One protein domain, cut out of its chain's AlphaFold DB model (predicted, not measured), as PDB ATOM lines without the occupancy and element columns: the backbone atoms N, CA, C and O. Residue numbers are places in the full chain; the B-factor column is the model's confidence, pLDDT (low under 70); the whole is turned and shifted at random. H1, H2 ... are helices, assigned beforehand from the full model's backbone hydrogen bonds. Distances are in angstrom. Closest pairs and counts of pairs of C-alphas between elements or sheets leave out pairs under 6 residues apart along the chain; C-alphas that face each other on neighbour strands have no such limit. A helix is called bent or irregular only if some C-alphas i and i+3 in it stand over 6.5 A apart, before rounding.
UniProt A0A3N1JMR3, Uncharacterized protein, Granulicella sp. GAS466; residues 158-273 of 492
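What this domain is: This is residues 158 to 273 of the 492 residues of an uncharacterized protein of Granulicella sp. GAS466 (UniProt A0A3N1JMR3). The short helix H3 sits in the middle of a small helical body, with H1, H2 and H6 set round it at shallow tilts. H4 follows at one end of H3, H5 packs on H4, and H7 leaves the body as an arm whose residues 266 to 270 stick out. The long link of residues 199 to 216 folds back on itself, residues 206 to 207 pairing antiparallel with residues 213 to 214. The printed part has 116 residues with seven named helices, H1 to H7 in chain order, and no named strand; the class is all helix. It is compact, with a radius of gyration of the C-alphas of 14.0 A, and spans 45 by 33 by 28 A.

How they stand to each other: Start at H2, residues 182 to 198, and look at its residues 192 to 197, which alone touch H3, residues 217 to 224. The closest C-alphas, of Ala 196 and Gly 218, are 4.3 A apart, and this helical hairpin has a shallow tilt of 25 degrees, opposite ways. H1, residues 163 to 179, forms another helical hairpin with H2; they only just touch, with 3 pairs of C-alphas within 8 A, the closest those of Trp 177 and Ala 185 at 6.0 A. With residues 167 to 174 alone H1 touches H3, closest at the C-alphas of Gly 171 and Val 224, 6.4 A. H6, residues 245 to 253, touches H3 closest at the C-alphas of Gln 219 and Leu 247, 5.6 A, the same way at 22 degrees, a shallow tilt. H4, residues 226 to 232, and H5, residues 234 to 243, form a helical hairpin, closest at the C-alphas of Leu 229 and Ala 237, 5.4 A. H7, residues 257 to 270, touches H4 with residues 257 to 259 alone, closest at the C-alphas of Leu 226 and Gly 257, 5.3 A. H7 is apart from H2 and H5. Every O i to N i+4 pair is within hydrogen-bond range in H2, H3, H4 and H5, against 10 of 13 in H1, 4 of 5 in H6 and 9 of 10 in H7.

Where its parts are: Find C-alpha 163 at (97.044, -19.640, 21.778); from there H1 runs 25.2 A, with a kink of 33 degrees near residue 173, and is irregular, C-alphas 175 and 178 being 8.0 A apart. H2 runs 24.3 A from C-alpha 182 at (81.561, -32.653, 3.745). H7 runs 20.7 A to C-alpha 270 at (108.018, -22.925, -9.840).

The domain as a whole: The C-alphas farthest apart, of Ala 158 and Gly 272, are 44.7 A apart. The printed part has no cut; the link from H2 to H3 is long and the other links are tight. Look for pLDDT under 70 at residues 158 to 166 and 272 to 273.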
ATOM      1  N   ALA A 158      89.600 -26.653  26.979       65.88
ATOM      2  CA  ALA A 158      88.883 -25.528  27.570       65.88
ATOM      3  C   ALA A 158      89.186 -24.202  26.845       65.88
ATOM      4  O   ALA A 158      90.305 -23.971  26.375       65.88
ATOM      5  N   PHE A 159      88.190 -23.313  26.817       58.84
ATOM      6  CA  PHE A 159      88.358 -21.920  26.407       58.84
ATOM      7  C   PHE A 159      89.484 -21.260  27.223       58.84
ATOM      8  O   PHE A 159      89.519 -21.378  28.447       58.84
ATOM      9  N   GLY A 160      90.421 -20.581  26.549       54.66
ATOM     10  CA  GLY A 160      91.572 -19.928  27.193       54.66
ATOM     11  C   GLY A 160      92.852 -20.770  27.302       54.66
ATOM     12  O   GLY A 160      93.816 -20.325  27.927       54.66
ATOM     13  N   ALA A 161      92.905 -21.955  26.683       60.78
ATOM     14  CA  ALA A 161      94.160 -22.688  26.493       60.78
ATOM     15  C   ALA A 161      95.197 -21.866  25.692       60.78
ATOM     16  O   ALA A 161      94.847 -20.924  24.977       60.78
ATOM     17  N   HIS A 162      96.484 -22.217  25.807       61.28
ATOM     18  CA  HIS A 162      97.576 -21.449  25.197       61.28
ATOM     19  C   HIS A 162      97.333 -21.218  23.683       61.28
ATOM     20  O   HIS A 162      97.113 -22.193  22.959       61.28
ATOM     21  N   PRO A 163      97.413 -19.970  23.164       60.88
ATOM     22  CA  PRO A 163      97.044 -19.640  21.778       60.88
ATOM     23  C   PRO A 163      97.723 -20.500  20.697       60.88
ATOM     24  O   PRO A 163      97.112 -20.827  19.684       60.88
ATOM     25  N   HIS A 164      98.971 -20.921  20.933       62.66
ATOM     26  CA  HIS A 164      99.730 -21.778  20.011       62.66
ATOM     27  C   HIS A 164      99.086 -23.148  19.750       62.66
ATOM     28  O   HIS A 164      99.132 -23.630  18.617       62.66
ATOM     29  N   ASP A 165      98.456 -23.762  20.750       62.78
ATOM     30  CA  ASP A 165      97.857 -25.093  20.590       62.78
ATOM     31  C   ASP A 165      96.554 -25.019  19.790       62.78
ATOM     32  O   ASP A 165      96.264 -25.883  18.958       62.78
ATOM     33  N   ARG A 166      95.789 -23.943  20.013       67.81
ATOM     34  CA  ARG A 166      94.547 -23.650  19.293       67.81
ATOM     35  C   ARG A 166      94.825 -23.419  17.809       67.81
ATOM     36  O   ARG A 166      94.202 -24.056  16.962       67.81
ATOM     37  N   ASP A 167      95.792 -22.557  17.508       75.44
ATOM     38  CA  ASP A 167      96.128 -22.186  16.132       75.44
ATOM     39  C   ASP A 167      96.724 -23.373  15.348       75.44
ATOM     40  O   ASP A 167      96.542 -23.466  14.133       75.44
ATOM     41  N   SER A 168      97.369 -24.325  16.036       80.62
ATOM     42  CA  SER A 168      97.970 -25.512  15.412       80.62
ATOM     43  C   SER A 168      96.933 -26.438  14.767       80.62
ATOM     44  O   SER A 168      97.110 -26.838  13.616       80.62
ATOM     45  N   PHE A 169      95.829 -26.757  15.462       88.50
ATOM     46  CA  PHE A 169      94.765 -27.582  14.869       88.50
ATOM     47  C   PHE A 169      94.047 -26.846  13.739       88.50
ATOM     48  O   PHE A 169      93.818 -27.428  12.686       88.50
ATOM     49  N   VAL A 170      93.704 -25.570  13.937       91.12
ATOM     50  CA  VAL A 170      92.976 -24.793  12.921       91.12
ATOM     51  C   VAL A 170      93.803 -24.679  11.640       91.12
ATOM     52  O   VAL A 170      93.274 -24.865  10.542       91.12
ATOM     53  N   GLY A 171      95.113 -24.457  11.782       89.75
ATOM     54  CA  GLY A 171      96.062 -24.535  10.679       89.75
ATOM     55  C   GLY A 171      96.017 -25.899   9.993       89.75
ATOM     56  O   GLY A 171      95.790 -25.952   8.788       89.75
ATOM     57  N   LEU A 172      96.173 -26.996  10.740       90.19
ATOM     58  CA  LEU A 172      96.117 -28.361  10.202       90.19
ATOM     59  C   LEU A 172      94.799 -28.649   9.457       90.19
ATOM     60  O   LEU A 172      94.825 -29.091   8.309       90.19
ATOM     61  N   PHE A 173      93.653 -28.349  10.070       93.69
ATOM     62  CA  PHE A 173      92.329 -28.519   9.470       93.69
ATOM     63  C   PHE A 173      92.196 -27.722   8.169       93.69
ATOM     64  O   PHE A 173      91.754 -28.262   7.159       93.69
ATOM     65  N   GLY A 174      92.671 -26.473   8.150       92.25
ATOM     66  CA  GLY A 174      92.708 -25.657   6.938       92.25
ATOM     67  C   GLY A 174      93.483 -26.300   5.778       92.25
ATOM     68  O   GLY A 174      93.149 -26.043   4.625       92.25
ATOM     69  N   HIS A 175      94.464 -27.169   6.043       90.06
ATOM     70  CA  HIS A 175      95.180 -27.912   4.995       90.06
ATOM     71  C   HIS A 175      94.480 -29.222   4.605       90.06
ATOM     72  O   HIS A 175      94.495 -29.590   3.433       90.06
ATOM     73  N   CYS A 176      93.851 -29.907   5.564       92.06
ATOM     74  CA  CYS A 176      93.313 -31.262   5.390       92.06
ATOM     75  C   CYS A 176      91.781 -31.336   5.245       92.06
ATOM     76  O   CYS A 176      91.231 -32.429   5.165       92.06
ATOM     77  N   TRP A 177      91.059 -30.210   5.195       94.56
ATOM     78  CA  TRP A 177      89.585 -30.197   5.209       94.56
ATOM     79  C   TRP A 177      88.930 -31.022   4.089       94.56
ATOM     80  O   TRP A 177      87.845 -31.553   4.294       94.56
ATOM     81  N   LYS A 178      89.583 -31.159   2.924       94.19
ATOM     82  CA  LYS A 178      89.080 -31.946   1.780       94.19
ATOM     83  C   LYS A 178      89.088 -33.456   2.037       94.19
ATOM     84  O   LYS A 178      88.460 -34.193   1.289       94.19
ATOM     85  N   GLU A 179      89.815 -33.913   3.056       93.69
ATOM     86  CA  GLU A 179      89.860 -35.325   3.444       93.69
ATOM     87  C   GLU A 179      88.644 -35.717   4.287       93.69
ATOM     88  O   GLU A 179      88.244 -36.879   4.285       93.69
ATOM     89  N   PHE A 180      88.041 -34.761   4.998       95.44
ATOM     90  CA  PHE A 180      86.857 -35.003   5.815       95.44
ATOM     91  C   PHE A 180      85.604 -35.194   4.948       95.44
ATOM     92  O   PHE A 180      85.462 -34.544   3.908       95.44
ATOM     93  N   PRO A 181      84.632 -36.003   5.408       96.25
ATOM     94  CA  PRO A 181      83.278 -35.955   4.871       96.25
ATOM     95  C   PRO A 181      82.730 -34.513   4.901       96.25
ATOM     96  O   PRO A 181      82.907 -33.831   5.914       96.25
ATOM     97  N   PRO A 182      82.035 -34.040   3.845       96.12
ATOM     98  CA  PRO A 182      81.561 -32.653   3.745       96.12
ATOM     99  C   PRO A 182      80.783 -32.150   4.967       96.12
ATOM    100  O   PRO A 182      81.004 -31.033   5.432       96.12
ATOM    101  N   GLU A 183      79.900 -32.983   5.520       96.25
ATOM    102  CA  GLU A 183      79.107 -32.638   6.705       96.25
ATOM    103  C   GLU A 183      79.980 -32.467   7.953       96.25
ATOM    104  O   GLU A 183      79.802 -31.516   8.715       96.25
ATOM    105  N   GLU A 184      80.964 -33.350   8.137       96.50
ATOM    106  CA  GLU A 184      81.903 -33.311   9.259       96.50
ATOM    107  C   GLU A 184      82.809 -32.071   9.168       96.50
ATOM    108  O   GLU A 184      82.980 -31.346  10.153       96.50
ATOM    109  N   ALA A 185      83.317 -31.761   7.969       96.69
ATOM    110  CA  ALA A 185      84.115 -30.564   7.712       96.69
ATOM    111  C   ALA A 185      83.329 -29.274   8.001       96.69
ATOM    112  O   ALA A 185      83.848 -28.358   8.648       96.69
ATOM    113  N   LEU A 186      82.066 -29.201   7.567       96.25
ATOM    114  CA  LEU A 186      81.192 -28.059   7.843       96.25
ATOM    115  C   LEU A 186      80.927 -27.903   9.346       96.25
ATOM    116  O   LEU A 186      81.001 -26.787   9.864       96.25
ATOM    117  N   GLN A 187      80.664 -28.997  10.066       96.06
ATOM    118  CA  GLN A 187      80.470 -28.954  11.519       96.06
ATOM    119  C   GLN A 187      81.715 -28.429  12.243       96.06
ATOM    120  O   GLN A 187      81.602 -27.503  13.044       96.06
ATOM    121  N   ILE A 188      82.903 -28.957  11.915       95.81
ATOM    122  CA  ILE A 188      84.177 -28.479  12.481       95.81
ATOM    123  C   ILE A 188      84.368 -26.989  12.182       95.81
ATOM    124  O   ILE A 188      84.678 -26.213  13.085       95.81
ATOM    125  N   THR A 189      84.126 -26.576  10.936       96.56
ATOM    126  CA  THR A 189      84.248 -25.176  10.510       96.56
ATOM    127  C   THR A 189      83.333 -24.263  11.321       96.56
ATOM    128  O   THR A 189      83.780 -23.227  11.812       96.56
ATOM    129  N   ARG A 190      82.071 -24.656  11.534       95.88
ATOM    130  CA  ARG A 190      81.126 -23.894  12.364       95.88
ATOM    131  C   ARG A 190      81.590 -23.798  13.812       95.88
ATOM    132  O   ARG A 190      81.561 -22.708  14.368       95.88
ATOM    133  N   THR A 191      82.096 -24.887  14.396       94.75
ATOM    134  CA  THR A 191      82.674 -24.851  15.749       94.75
ATOM    135  C   THR A 191      83.869 -23.896  15.835       94.75
ATOM    136  O   THR A 191      83.984 -23.159  16.813       94.75
ATOM    137  N   ILE A 192      84.746 -23.874  14.822       94.06
ATOM    138  CA  ILE A 192      85.880 -22.937  14.761       94.06
ATOM    139  C   ILE A 192      85.377 -21.491  14.718       94.06
ATOM    140  O   ILE A 192      85.883 -20.665  15.475       94.06
ATOM    141  N   VAL A 193      84.376 -21.188  13.882       95.12
ATOM    142  CA  VAL A 193      83.781 -19.843  13.797       95.12
ATOM    143  C   VAL A 193      83.191 -19.422  15.135       95.12
ATOM    144  O   VAL A 193      83.570 -18.369  15.634       95.12
ATOM    145  N   THR A 194      82.332 -20.252  15.734       93.81
ATOM    146  CA  THR A 194      81.701 -19.964  17.030       93.81
ATOM    147  C   THR A 194      82.750 -19.618  18.084       93.81
ATOM    148  O   THR A 194      82.675 -18.558  18.701       93.81
ATOM    149  N   ARG A 195      83.800 -20.443  18.218       90.12
ATOM    150  CA  ARG A 195      84.897 -20.167  19.157       90.12
ATOM    151  C   ARG A 195      85.632 -18.870  18.834       90.12
ATOM    152  O   ARG A 195      85.876 -18.075  19.733       90.12
ATOM    153  N   ALA A 196      85.960 -18.635  17.563       90.56
ATOM    154  CA  ALA A 196      86.677 -17.435  17.139       90.56
ATOM    155  C   ALA A 196      85.881 -16.139  17.376       90.56
ATOM    156  O   ALA A 196      86.500 -15.089  17.549       90.56
ATOM    157  N   THR A 197      84.545 -16.205  17.376       90.62
ATOM    158  CA  THR A 197      83.659 -15.056  17.624       90.62
ATOM    159  C   THR A 197      83.287 -14.862  19.094       90.62
ATOM    160  O   THR A 197      83.023 -13.735  19.499       90.62
ATOM    161  N   GLU A 198      83.239 -15.934  19.889       88.19
ATOM    162  CA  GLU A 198      82.868 -15.878  21.313       88.19
ATOM    163  C   GLU A 198      84.068 -15.616  22.236       88.19
ATOM    164  O   GLU A 198      83.906 -15.061  23.325       88.19
ATOM    165  N   GLU A 199      85.276 -16.009  21.828       78.75
ATOM    166  CA  GLU A 199      86.480 -15.822  22.636       78.75
ATOM    167  C   GLU A 199      86.878 -14.348  22.759       78.75
ATOM    168  O   GLU A 199      86.945 -13.601  21.781       78.75
ATOM    169  N   LEU A 200      87.238 -13.944  23.982       77.31
ATOM    170  CA  LEU A 200      87.828 -12.634  24.224       77.31
ATOM    171  C   LEU A 200      89.157 -12.513  23.476       77.31
ATOM    172  O   LEU A 200      90.036 -13.374  23.570       77.31
ATOM    173  N   ASP A 201      89.321 -11.401  22.767       80.06
ATOM    174  CA  ASP A 201      90.545 -11.135  22.034       80.06
ATOM    175  C   ASP A 201      91.702 -10.882  23.006       80.06
ATOM    176  O   ASP A 201      91.764  -9.869  23.702       80.06
ATOM    177  N   THR A 202      92.638 -11.825  23.063       72.56
ATOM    178  CA  THR A 202      93.815 -11.758  23.941       72.56
ATOM    179  C   THR A 202      94.957 -10.926  23.352       72.56
ATOM    180  O   THR A 202      96.010 -10.797  23.981       72.56
ATOM    181  N   GLY A 203      94.751 -10.330  22.171       73.25
ATOM    182  CA  GLY A 203      95.753  -9.561  21.446       73.25
ATOM    183  C   GLY A 203      96.809 -10.469  20.815       73.25
ATOM    184  O   GLY A 203      97.606 -11.120  21.494       73.25
ATOM    185  N   THR A 204      96.858 -10.488  19.486       77.94
ATOM    186  CA  THR A 204      97.894 -11.190  18.721       77.94
ATOM    187  C   THR A 204      98.723 -10.210  17.890       77.94
ATOM    188  O   THR A 204      98.504  -9.001  17.904       77.94
ATOM    189  N   SER A 205      99.762 -10.700  17.227       82.25
ATOM    190  CA  SER A 205     100.564  -9.906  16.296       82.25
ATOM    191  C   SER A 205     101.109 -10.851  15.239       82.25
ATOM    192  O   SER A 205     102.228 -11.357  15.353       82.25
ATOM    193  N   ILE A 206     100.273 -11.124  14.237       82.69
ATOM    194  CA  ILE A 206     100.565 -12.071  13.158       82.69
ATOM    195  C   ILE A 206     100.638 -11.293  11.852       82.69
ATOM    196  O   ILE A 206      99.701 -10.595  11.476       82.69
ATOM    197  N   GLY A 207     101.788 -11.356  11.187       85.38
ATOM    198  CA  GLY A 207     102.036 -10.668   9.925       85.38
ATOM    199  C   GLY A 207     102.151 -11.648   8.767       85.38
ATOM    200  O   GLY A 207     102.839 -12.662   8.874       85.38
ATOM    201  N   TYR A 208     101.535 -11.297   7.647       85.19
ATOM    202  CA  TYR A 208     101.705 -11.955   6.357       85.19
ATOM    203  C   TYR A 208     102.416 -11.009   5.379       85.19
ATOM    204  O   TYR A 208     102.542  -9.808   5.640       85.19
ATOM    205  N   PRO A 209     102.909 -11.513   4.233       81.19
ATOM    206  CA  PRO A 209     103.432 -10.649   3.181       81.19
ATOM    207  C   PRO A 209     102.422  -9.567   2.762       81.19
ATOM    208  O   PRO A 209     101.210  -9.777   2.844       81.19
ATOM    209  N   ASN A 210     102.927  -8.452   2.226       79.31
ATOM    210  CA  ASN A 210     102.126  -7.312   1.752       79.31
ATOM    211  C   ASN A 210     101.315  -6.620   2.860       79.31
ATOM    212  O   ASN A 210     100.157  -6.283   2.651       79.31
ATOM    213  N   GLU A 211     101.939  -6.428   4.027       82.31
ATOM    214  CA  GLU A 211     101.436  -5.571   5.120       82.31
ATOM    215  C   GLU A 211     100.123  -6.031   5.772       82.31
ATOM    216  O   GLU A 211      99.573  -5.329   6.616       82.31
ATOM    217  N   ILE A 212      99.644  -7.238   5.461       89.88
ATOM    218  CA  ILE A 212      98.515  -7.824   6.181       89.88
ATOM    219  C   ILE A 212      98.972  -8.179   7.593       89.88
ATOM    220  O   ILE A 212      99.878  -8.994   7.788       89.88
ATOM    221  N   HIS A 213      98.329  -7.559   8.577       91.19
ATOM    222  CA  HIS A 213      98.626  -7.749   9.984       91.19
ATOM    223  C   HIS A 213      97.345  -7.979  10.775       91.19
ATOM    224  O   HIS A 213      96.412  -7.184  10.693       91.19
ATOM    225  N   PHE A 214      97.333  -9.042  11.571       90.88
ATOM    226  CA  PHE A 214      96.276  -9.310  12.527       90.88
ATOM    227  C   PHE A 214      96.749  -8.940  13.924       90.88
ATOM    228  O   PHE A 214      97.759  -9.464  14.407       90.88
ATOM    229  N   THR A 215      95.989  -8.062  14.572       91.38
ATOM    230  CA  THR A 215      96.068  -7.860  16.023       91.38
ATOM    231  C   THR A 215      94.986  -8.631  16.763       91.38
ATOM    232  O   THR A 215      95.098  -8.793  17.976       91.38
ATOM    233  N   SER A 216      93.977  -9.128  16.039       90.56
ATOM    234  CA  SER A 216      92.894  -9.928  16.594       90.56
ATOM    235  C   SER A 216      93.092 -11.421  16.377       90.56
ATOM    236  O   SER A 216      93.259 -11.897  15.249       90.56
ATOM    237  N   SER A 217      93.058 -12.163  17.480       88.50
ATOM    238  CA  SER A 217      93.237 -13.616  17.500       88.50
ATOM    239  C   SER A 217      92.086 -14.346  16.793       88.50
ATOM    240  O   SER A 217      92.310 -15.273  16.007       88.50
ATOM    241  N   GLY A 218      90.854 -13.874  17.012       91.19
ATOM    242  CA  GLY A 218      89.653 -14.389  16.353       91.19
ATOM    243  C   GLY A 218      89.673 -14.131  14.848       91.19
ATOM    244  O   GLY A 218      89.533 -15.065  14.062       91.19
ATOM    245  N   GLN A 219      89.969 -12.896  14.418       93.94
ATOM    246  CA  GLN A 219      90.004 -12.564  12.984       93.94
ATOM    247  C   GLN A 219      91.108 -13.309  12.227       93.94
ATOM    248  O   GLN A 219      90.890 -13.727  11.090       93.94
ATOM    249  N   HIS A 220      92.268 -13.528  12.857       92.88
ATOM    250  CA  HIS A 220      93.300 -14.400  12.297       92.88
ATOM    251  C   HIS A 220      92.780 -15.834  12.121       92.88
ATOM    252  O   HIS A 220      92.929 -16.412  11.048       92.88
ATOM    253  N   THR A 221      92.123 -16.392  13.139       92.75
ATOM    254  CA  THR A 221      91.547 -17.746  13.082       92.75
ATOM    255  C   THR A 221      90.536 -17.872  11.938       92.75
ATOM    256  O   THR A 221      90.616 -18.814  11.153       92.75
ATOM    257  N   LEU A 222      89.644 -16.886  11.775       95.50
ATOM    258  CA  LEU A 222      88.692 -16.830  10.660       95.50
ATOM    259  C   LEU A 222      89.396 -16.752   9.298       95.50
ATOM    260  O   LEU A 222      88.971 -17.403   8.346       95.50
ATOM    261  N   PHE A 223      90.495 -15.999   9.203       95.69
ATOM    262  CA  PHE A 223      91.302 -15.917   7.987       95.69
ATOM    263  C   PHE A 223      91.952 -17.259   7.618       95.69
ATOM    264  O   PHE A 223      91.988 -17.615   6.438       95.69
ATOM    265  N   VAL A 224      92.419 -18.025   8.613       93.69
ATOM    266  CA  VAL A 224      93.014 -19.358   8.412       93.69
ATOM    267  C   VAL A 224      92.021 -20.337   7.779       93.69
ATOM    268  O   VAL A 224      92.431 -21.136   6.940       93.69
ATOM    269  N   VAL A 225      90.732 -20.259   8.129       96.12
ATOM    270  CA  VAL A 225      89.673 -21.147   7.596       96.12
ATOM    271  C   VAL A 225      88.798 -20.500   6.518       96.12
ATOM    272  O   VAL A 225      87.780 -21.071   6.123       96.12
ATOM    273  N   LEU A 226      89.173 -19.322   6.012       97.06
ATOM    274  CA  LEU A 226      88.331 -18.547   5.100       97.06
ATOM    275  C   LEU A 226      87.993 -19.303   3.805       97.06
ATOM    276  O   LEU A 226      86.860 -19.241   3.329       97.06
ATOM    277  N   HIS A 227      88.951 -20.026   3.226       96.19
ATOM    278  CA  HIS A 227      88.717 -20.842   2.029       96.19
ATOM    279  C   HIS A 227      87.747 -21.994   2.288       96.19
ATOM    280  O   HIS A 227      86.918 -22.290   1.431       96.19
ATOM    281  N   VAL A 228      87.801 -22.592   3.480       96.88
ATOM    282  CA  VAL A 228      86.873 -23.653   3.898       96.88
ATOM    283  C   VAL A 228      85.457 -23.090   4.036       96.88
ATOM    284  O   VAL A 228      84.506 -23.653   3.494       96.88
ATOM    285  N   LEU A 229      85.323 -21.924   4.677       96.12
ATOM    286  CA  LEU A 229      84.049 -21.210   4.806       96.12
ATOM    287  C   LEU A 229      83.457 -20.838   3.449       96.12
ATOM    288  O   LEU A 229      82.281 -21.077   3.208       96.12
ATOM    289  N   ARG A 230      84.269 -20.310   2.532       96.75
ATOM    290  CA  ARG A 230      83.816 -19.983   1.173       96.75
ATOM    291  C   ARG A 230      83.342 -21.196   0.384       96.75
ATOM    292  O   ARG A 230      82.535 -21.028  -0.522       96.75
ATOM    293  N   HIS A 231      83.852 -22.383   0.697       96.62
ATOM    294  CA  HIS A 231      83.433 -23.607   0.035       96.62
ATOM    295  C   HIS A 231      82.089 -24.118   0.566       96.62
ATOM    296  O   HIS A 231      81.201 -24.416  -0.229       96.62
ATOM    297  N   PHE A 232      81.926 -24.204   1.891       97.00
ATOM    298  CA  PHE A 232      80.738 -24.826   2.488       97.00
ATOM    299  C   PHE A 232      79.619 -23.851   2.877       97.00
ATOM    300  O   PHE A 232      78.456 -24.245   2.874       97.00
ATOM    301  N   ASP A 233      79.939 -22.604   3.227       97.00
ATOM    302  CA  ASP A 233      78.970 -21.598   3.689       97.00
ATOM    303  C   ASP A 233      79.343 -20.178   3.190       97.00
ATOM    304  O   ASP A 233      79.766 -19.312   3.968       97.00
ATOM    305  N   PRO A 234      79.227 -19.913   1.867       97.38
ATOM    306  CA  PRO A 234      79.563 -18.610   1.290       97.38
ATOM    307  C   PRO A 234      78.837 -17.412   1.934       97.38
ATOM    308  O   PRO A 234      79.490 -16.384   2.135       97.38
ATOM    309  N   PRO A 235      77.531 -17.495   2.282       98.12
ATOM    310  CA  PRO A 235      76.836 -16.401   2.960       98.12
ATOM    311  C   PRO A 235      77.449 -16.060   4.321       98.12
ATOM    312  O   PRO A 235      77.674 -14.883   4.608       98.12
ATOM    313  N   LEU A 236      77.779 -17.070   5.137       97.38
ATOM    314  CA  LEU A 236      78.446 -16.850   6.419       97.38
ATOM    315  C   LEU A 236      79.843 -16.249   6.226       97.38
ATOM    316  O   LEU A 236      80.203 -15.301   6.923       97.38
ATOM    317  N   ALA A 237      80.613 -16.752   5.254       97.69
ATOM    318  CA  ALA A 237      81.932 -16.209   4.933       97.69
ATOM    319  C   ALA A 237      81.859 -14.708   4.606       97.69
ATOM    320  O   ALA A 237      82.658 -13.923   5.116       97.69
ATOM    321  N   GLN A 238      80.878 -14.308   3.791       98.19
ATOM    322  CA  GLN A 238      80.675 -12.909   3.421       98.19
ATOM    323  C   GLN A 238      80.244 -12.064   4.625       98.19
ATOM    324  O   GLN A 238      80.844 -11.025   4.882       98.19
ATOM    325  N   SER A 239      79.295 -12.553   5.429       98.12
ATOM    326  CA  SER A 239      78.870 -11.873   6.656       98.12
ATOM    327  C   SER A 239      80.031 -11.641   7.631       98.12
ATOM    328  O   SER A 239      80.085 -10.598   8.285       98.12
ATOM    329  N   LEU A 240      80.961 -12.594   7.749       97.50
ATOM    330  CA  LEU A 240      82.154 -12.457   8.590       97.50
ATOM    331  C   LEU A 240      83.144 -11.442   8.009       97.50
ATOM    332  O   LEU A 240      83.653 -10.610   8.753       97.50
ATOM    333  N   ILE A 241      83.380 -11.466   6.692       97.69
ATOM    334  CA  ILE A 241      84.216 -10.472   5.995       97.69
ATOM    335  C   ILE A 241      83.676  -9.053   6.203       97.69
ATOM    336  O   ILE A 241      84.460  -8.133   6.427       97.69
ATOM    337  N   ASP A 242      82.359  -8.872   6.139       97.75
ATOM    338  CA  ASP A 242      81.729  -7.553   6.231       97.75
ATOM    339  C   ASP A 242      81.709  -7.001   7.664       97.75
ATOM    340  O   ASP A 242      81.683  -5.787   7.857       97.75
ATOM    341  N   SER A 243      81.758  -7.878   8.672       96.50
ATOM    342  CA  SER A 243      81.704  -7.505  10.095       96.50
ATOM    343  C   SER A 243      83.071  -7.391  10.782       96.50
ATOM    344  O   SER A 243      83.129  -6.966  11.935       96.50
ATOM    345  N   HIS A 244      84.171  -7.755  10.111       96.19
ATOM    346  CA  HIS A 244      85.507  -7.827  10.713       96.19
ATOM    347  C   HIS A 244      86.566  -7.120   9.852       96.19
ATOM    348  O   HIS A 244      87.008  -7.647   8.831       96.19
ATOM    349  N   ASP A 245      87.038  -5.950  10.289       95.81
ATOM    350  CA  ASP A 245      87.902  -5.069   9.485       95.81
ATOM    351  C   ASP A 245      89.234  -5.698   9.033       95.81
ATOM    352  O   ASP A 245      89.626  -5.551   7.872       95.81
ATOM    353  N   GLN A 246      89.947  -6.410   9.918       95.12
ATOM    354  CA  GLN A 246      91.244  -7.021   9.572       95.12
ATOM    355  C   GLN A 246      91.049  -8.214   8.640       95.12
ATOM    356  O   GLN A 246      91.812  -8.380   7.686       95.12
ATOM    357  N   LEU A 247      90.002  -9.010   8.879       96.50
ATOM    358  CA  LEU A 247      89.607 -10.086   7.973       96.50
ATOM    359  C   LEU A 247      89.221  -9.527   6.600       96.50
ATOM    360  O   LEU A 247      89.676 -10.057   5.591       96.50
ATOM    361  N   SER A 248      88.455  -8.433   6.550       96.94
ATOM    362  CA  SER A 248      88.074  -7.754   5.308       96.94
ATOM    363  C   SER A 248      89.294  -7.284   4.521       96.94
ATOM    364  O   SER A 248      89.440  -7.594   3.334       96.94
ATOM    365  N   ALA A 249      90.223  -6.590   5.188       95.69
ATOM    366  CA  ALA A 249      91.466  -6.128   4.580       95.69
ATOM    367  C   ALA A 249      92.302  -7.298   4.035       95.69
ATOM    368  O   ALA A 249      92.782  -7.247   2.898       95.69
ATOM    369  N   ALA A 250      92.427  -8.377   4.811       95.69
ATOM    370  CA  ALA A 250      93.145  -9.575   4.400       95.69
ATOM    371  C   ALA A 250      92.460 -10.294   3.229       95.69
ATOM    372  O   ALA A 250      93.141 -10.665   2.276       95.69
ATOM    373  N   ALA A 251      91.131 -10.436   3.245       96.75
ATOM    374  CA  ALA A 251      90.351 -11.102   2.201       96.75
ATOM    375  C   ALA A 251      90.392 -10.352   0.859       96.75
ATOM    376  O   ALA A 251      90.395 -10.981  -0.197       96.75
ATOM    377  N   ARG A 252      90.507  -9.015   0.864       95.94
ATOM    378  CA  ARG A 252      90.729  -8.240  -0.374       95.94
ATOM    379  C   ARG A 252      92.043  -8.615  -1.057       95.94
ATOM    380  O   ARG A 252      92.106  -8.660  -2.283       95.94
ATOM    381  N   ARG A 253      93.094  -8.883  -0.274       95.06
ATOM    382  CA  ARG A 253      94.406  -9.281  -0.805       95.06
ATOM    383  C   ARG A 253      94.488 -10.779  -1.090       95.06
ATOM    384  O   ARG A 253      95.103 -11.175  -2.079       95.06
ATOM    385  N   TYR A 254      93.909 -11.587  -0.215       96.19
ATOM    386  CA  TYR A 254      93.960 -13.041  -0.217       96.19
ATOM    387  C   TYR A 254      92.525 -13.584  -0.148       96.19
ATOM    388  O   TYR A 254      92.067 -13.975   0.927       96.19
ATOM    389  N   PRO A 255      91.793 -13.592  -1.278       95.38
ATOM    390  CA  PRO A 255      90.370 -13.940  -1.304       95.38
ATOM    391  C   PRO A 255      90.068 -15.331  -0.741       95.38
ATOM    392  O   PRO A 255      89.009 -15.527  -0.154       95.38
ATOM    393  N   ASN A 256      90.995 -16.282  -0.864       94.12
ATOM    394  CA  ASN A 256      90.852 -17.628  -0.302       94.12
ATOM    395  C   ASN A 256      91.815 -17.842   0.877       94.12
ATOM    396  O   ASN A 256      92.397 -18.912   1.021       94.12
ATOM    397  N   GLY A 257      92.055 -16.804   1.681       93.00
ATOM    398  CA  GLY A 257      92.872 -16.905   2.888       93.00
ATOM    399  C   GLY A 257      94.268 -17.478   2.630       93.00
ATOM    400  O   GLY A 257      94.982 -17.058   1.709       93.00
ATOM    401  N   LEU A 258      94.650 -18.474   3.432       89.44
ATOM    402  CA  LEU A 258      95.947 -19.145   3.315       89.44
ATOM    403  C   LEU A 258      96.141 -19.892   1.989       89.44
ATOM    404  O   LEU A 258      97.271 -19.941   1.506       89.44
ATOM    405  N   GLU A 259      95.082 -20.406   1.357       90.25
ATOM    406  CA  GLU A 259      95.193 -21.124   0.076       90.25
ATOM    407  C   GLU A 259      95.707 -20.189  -1.032       90.25
ATOM    408  O   GLU A 259      96.540 -20.582  -1.850       90.25
ATOM    409  N   THR A 260      95.315 -18.904  -1.014       92.56
ATOM    410  CA  THR A 260      95.886 -17.904  -1.937       92.56
ATOM    411  C   THR A 260      97.376 -17.673  -1.673       92.56
ATOM    412  O   THR A 260      98.170 -17.636  -2.613       92.56
ATOM    413  N   ILE A 261      97.774 -17.541  -0.402       89.06
ATOM    414  CA  ILE A 261      99.181 -17.331  -0.023       89.06
ATOM    415  C   ILE A 261     100.039 -18.521  -0.472       89.06
ATOM    416  O   ILE A 261     101.129 -18.336  -1.018       89.06
ATOM    417  N   GLN A 262      99.539 -19.738  -0.271       86.44
ATOM    418  CA  GLN A 262     100.214 -20.973  -0.658       86.44
ATOM    419  C   GLN A 262     100.333 -21.110  -2.175       86.44
ATOM    420  O   GLN A 262     101.420 -21.411  -2.663       86.44
ATOM    421  N   ALA A 263      99.266 -20.820  -2.925       88.81
ATOM    422  CA  ALA A 263      99.296 -20.834  -4.386       88.81
ATOM    423  C   ALA A 263     100.319 -19.831  -4.948       88.81
ATOM    424  O   ALA A 263     101.095 -20.163  -5.845       88.81
ATOM    425  N   GLU A 264     100.395 -18.620  -4.380       89.50
ATOM    426  CA  GLU A 264     101.425 -17.643  -4.748       89.50
ATOM    427  C   GLU A 264     102.842 -18.129  -4.415       89.50
ATOM    428  O   GLU A 264     103.761 -17.943  -5.215       89.50
ATOM    429  N   ALA A 265     103.038 -18.740  -3.243       84.38
ATOM    430  CA  ALA A 265     104.330 -19.290  -2.839       84.38
ATOM    431  C   ALA A 265     104.769 -20.446  -3.754       84.38
ATOM    432  O   ALA A 265     105.930 -20.492  -4.166       84.38
ATOM    433  N   ALA A 266     103.843 -21.335  -4.122       84.19
ATOM    434  CA  ALA A 266     104.081 -22.427  -5.058       84.19
ATOM    435  C   ALA A 266     104.445 -21.904  -6.455       84.19
ATOM    436  O   ALA A 266     105.420 -22.370  -7.042       84.19
ATOM    437  N   ARG A 267     103.735 -20.879  -6.950       85.81
ATOM    438  CA  ARG A 267     104.051 -20.234  -8.233       85.81
ATOM    439  C   ARG A 267     105.452 -19.623  -8.231       85.81
ATOM    440  O   ARG A 267     106.233 -19.900  -9.132       85.81
ATOM    441  N   ARG A 268     105.806 -18.870  -7.183       82.06
ATOM    442  CA  ARG A 268     107.161 -18.310  -7.028       82.06
ATOM    443  C   ARG A 268     108.224 -19.409  -7.039       82.06
ATOM    444  O   ARG A 268     109.231 -19.272  -7.726       82.06
ATOM    445  N   LYS A 269     107.986 -20.509  -6.318       78.00
ATOM    446  CA  LYS A 269     108.889 -21.667  -6.301       78.00
ATOM    447  C   LYS A 269     109.067 -22.273  -7.700       78.00
ATOM    448  O   LYS A 269     110.193 -22.582  -8.075       78.00
ATOM    449  N   ALA A 270     107.983 -22.414  -8.467       82.19
ATOM    450  CA  ALA A 270     108.018 -22.925  -9.840       82.19
ATOM    451  C   ALA A 270     108.759 -21.986 -10.811       82.19
ATOM    452  O   ALA A 270     109.466 -22.450 -11.698       82.19
ATOM    453  N   GLU A 271     108.672 -20.673 -10.595       84.88
ATOM    454  CA  GLU A 271     109.396 -19.639 -11.353       84.88
ATOM    455  C   GLU A 271     110.896 -19.560 -10.994       84.88
ATOM    456  O   GLU A 271     111.582 -18.600 -11.345       84.88
ATOM    457  N   GLY A 272     111.427 -20.545 -10.263       68.00
ATOM    458  CA  GLY A 272     112.829 -20.578  -9.852       68.00
ATOM    459  C   GLY A 272     113.171 -19.558  -8.769       68.00
ATOM    460  O   GLY A 272     114.340 -19.436  -8.392       68.00
ATOM    461  N   ALA A 273     112.180 -18.851  -8.208       62.34
ATOM    462  CA  ALA A 273     112.407 -18.137  -6.971       62.34
ATOM    463  C   ALA A 273     112.654 -19.199  -5.903       62.34
ATOM    464  O   ALA A 273     111.736 -19.861  -5.416       62.34
TER     465      ALA A 273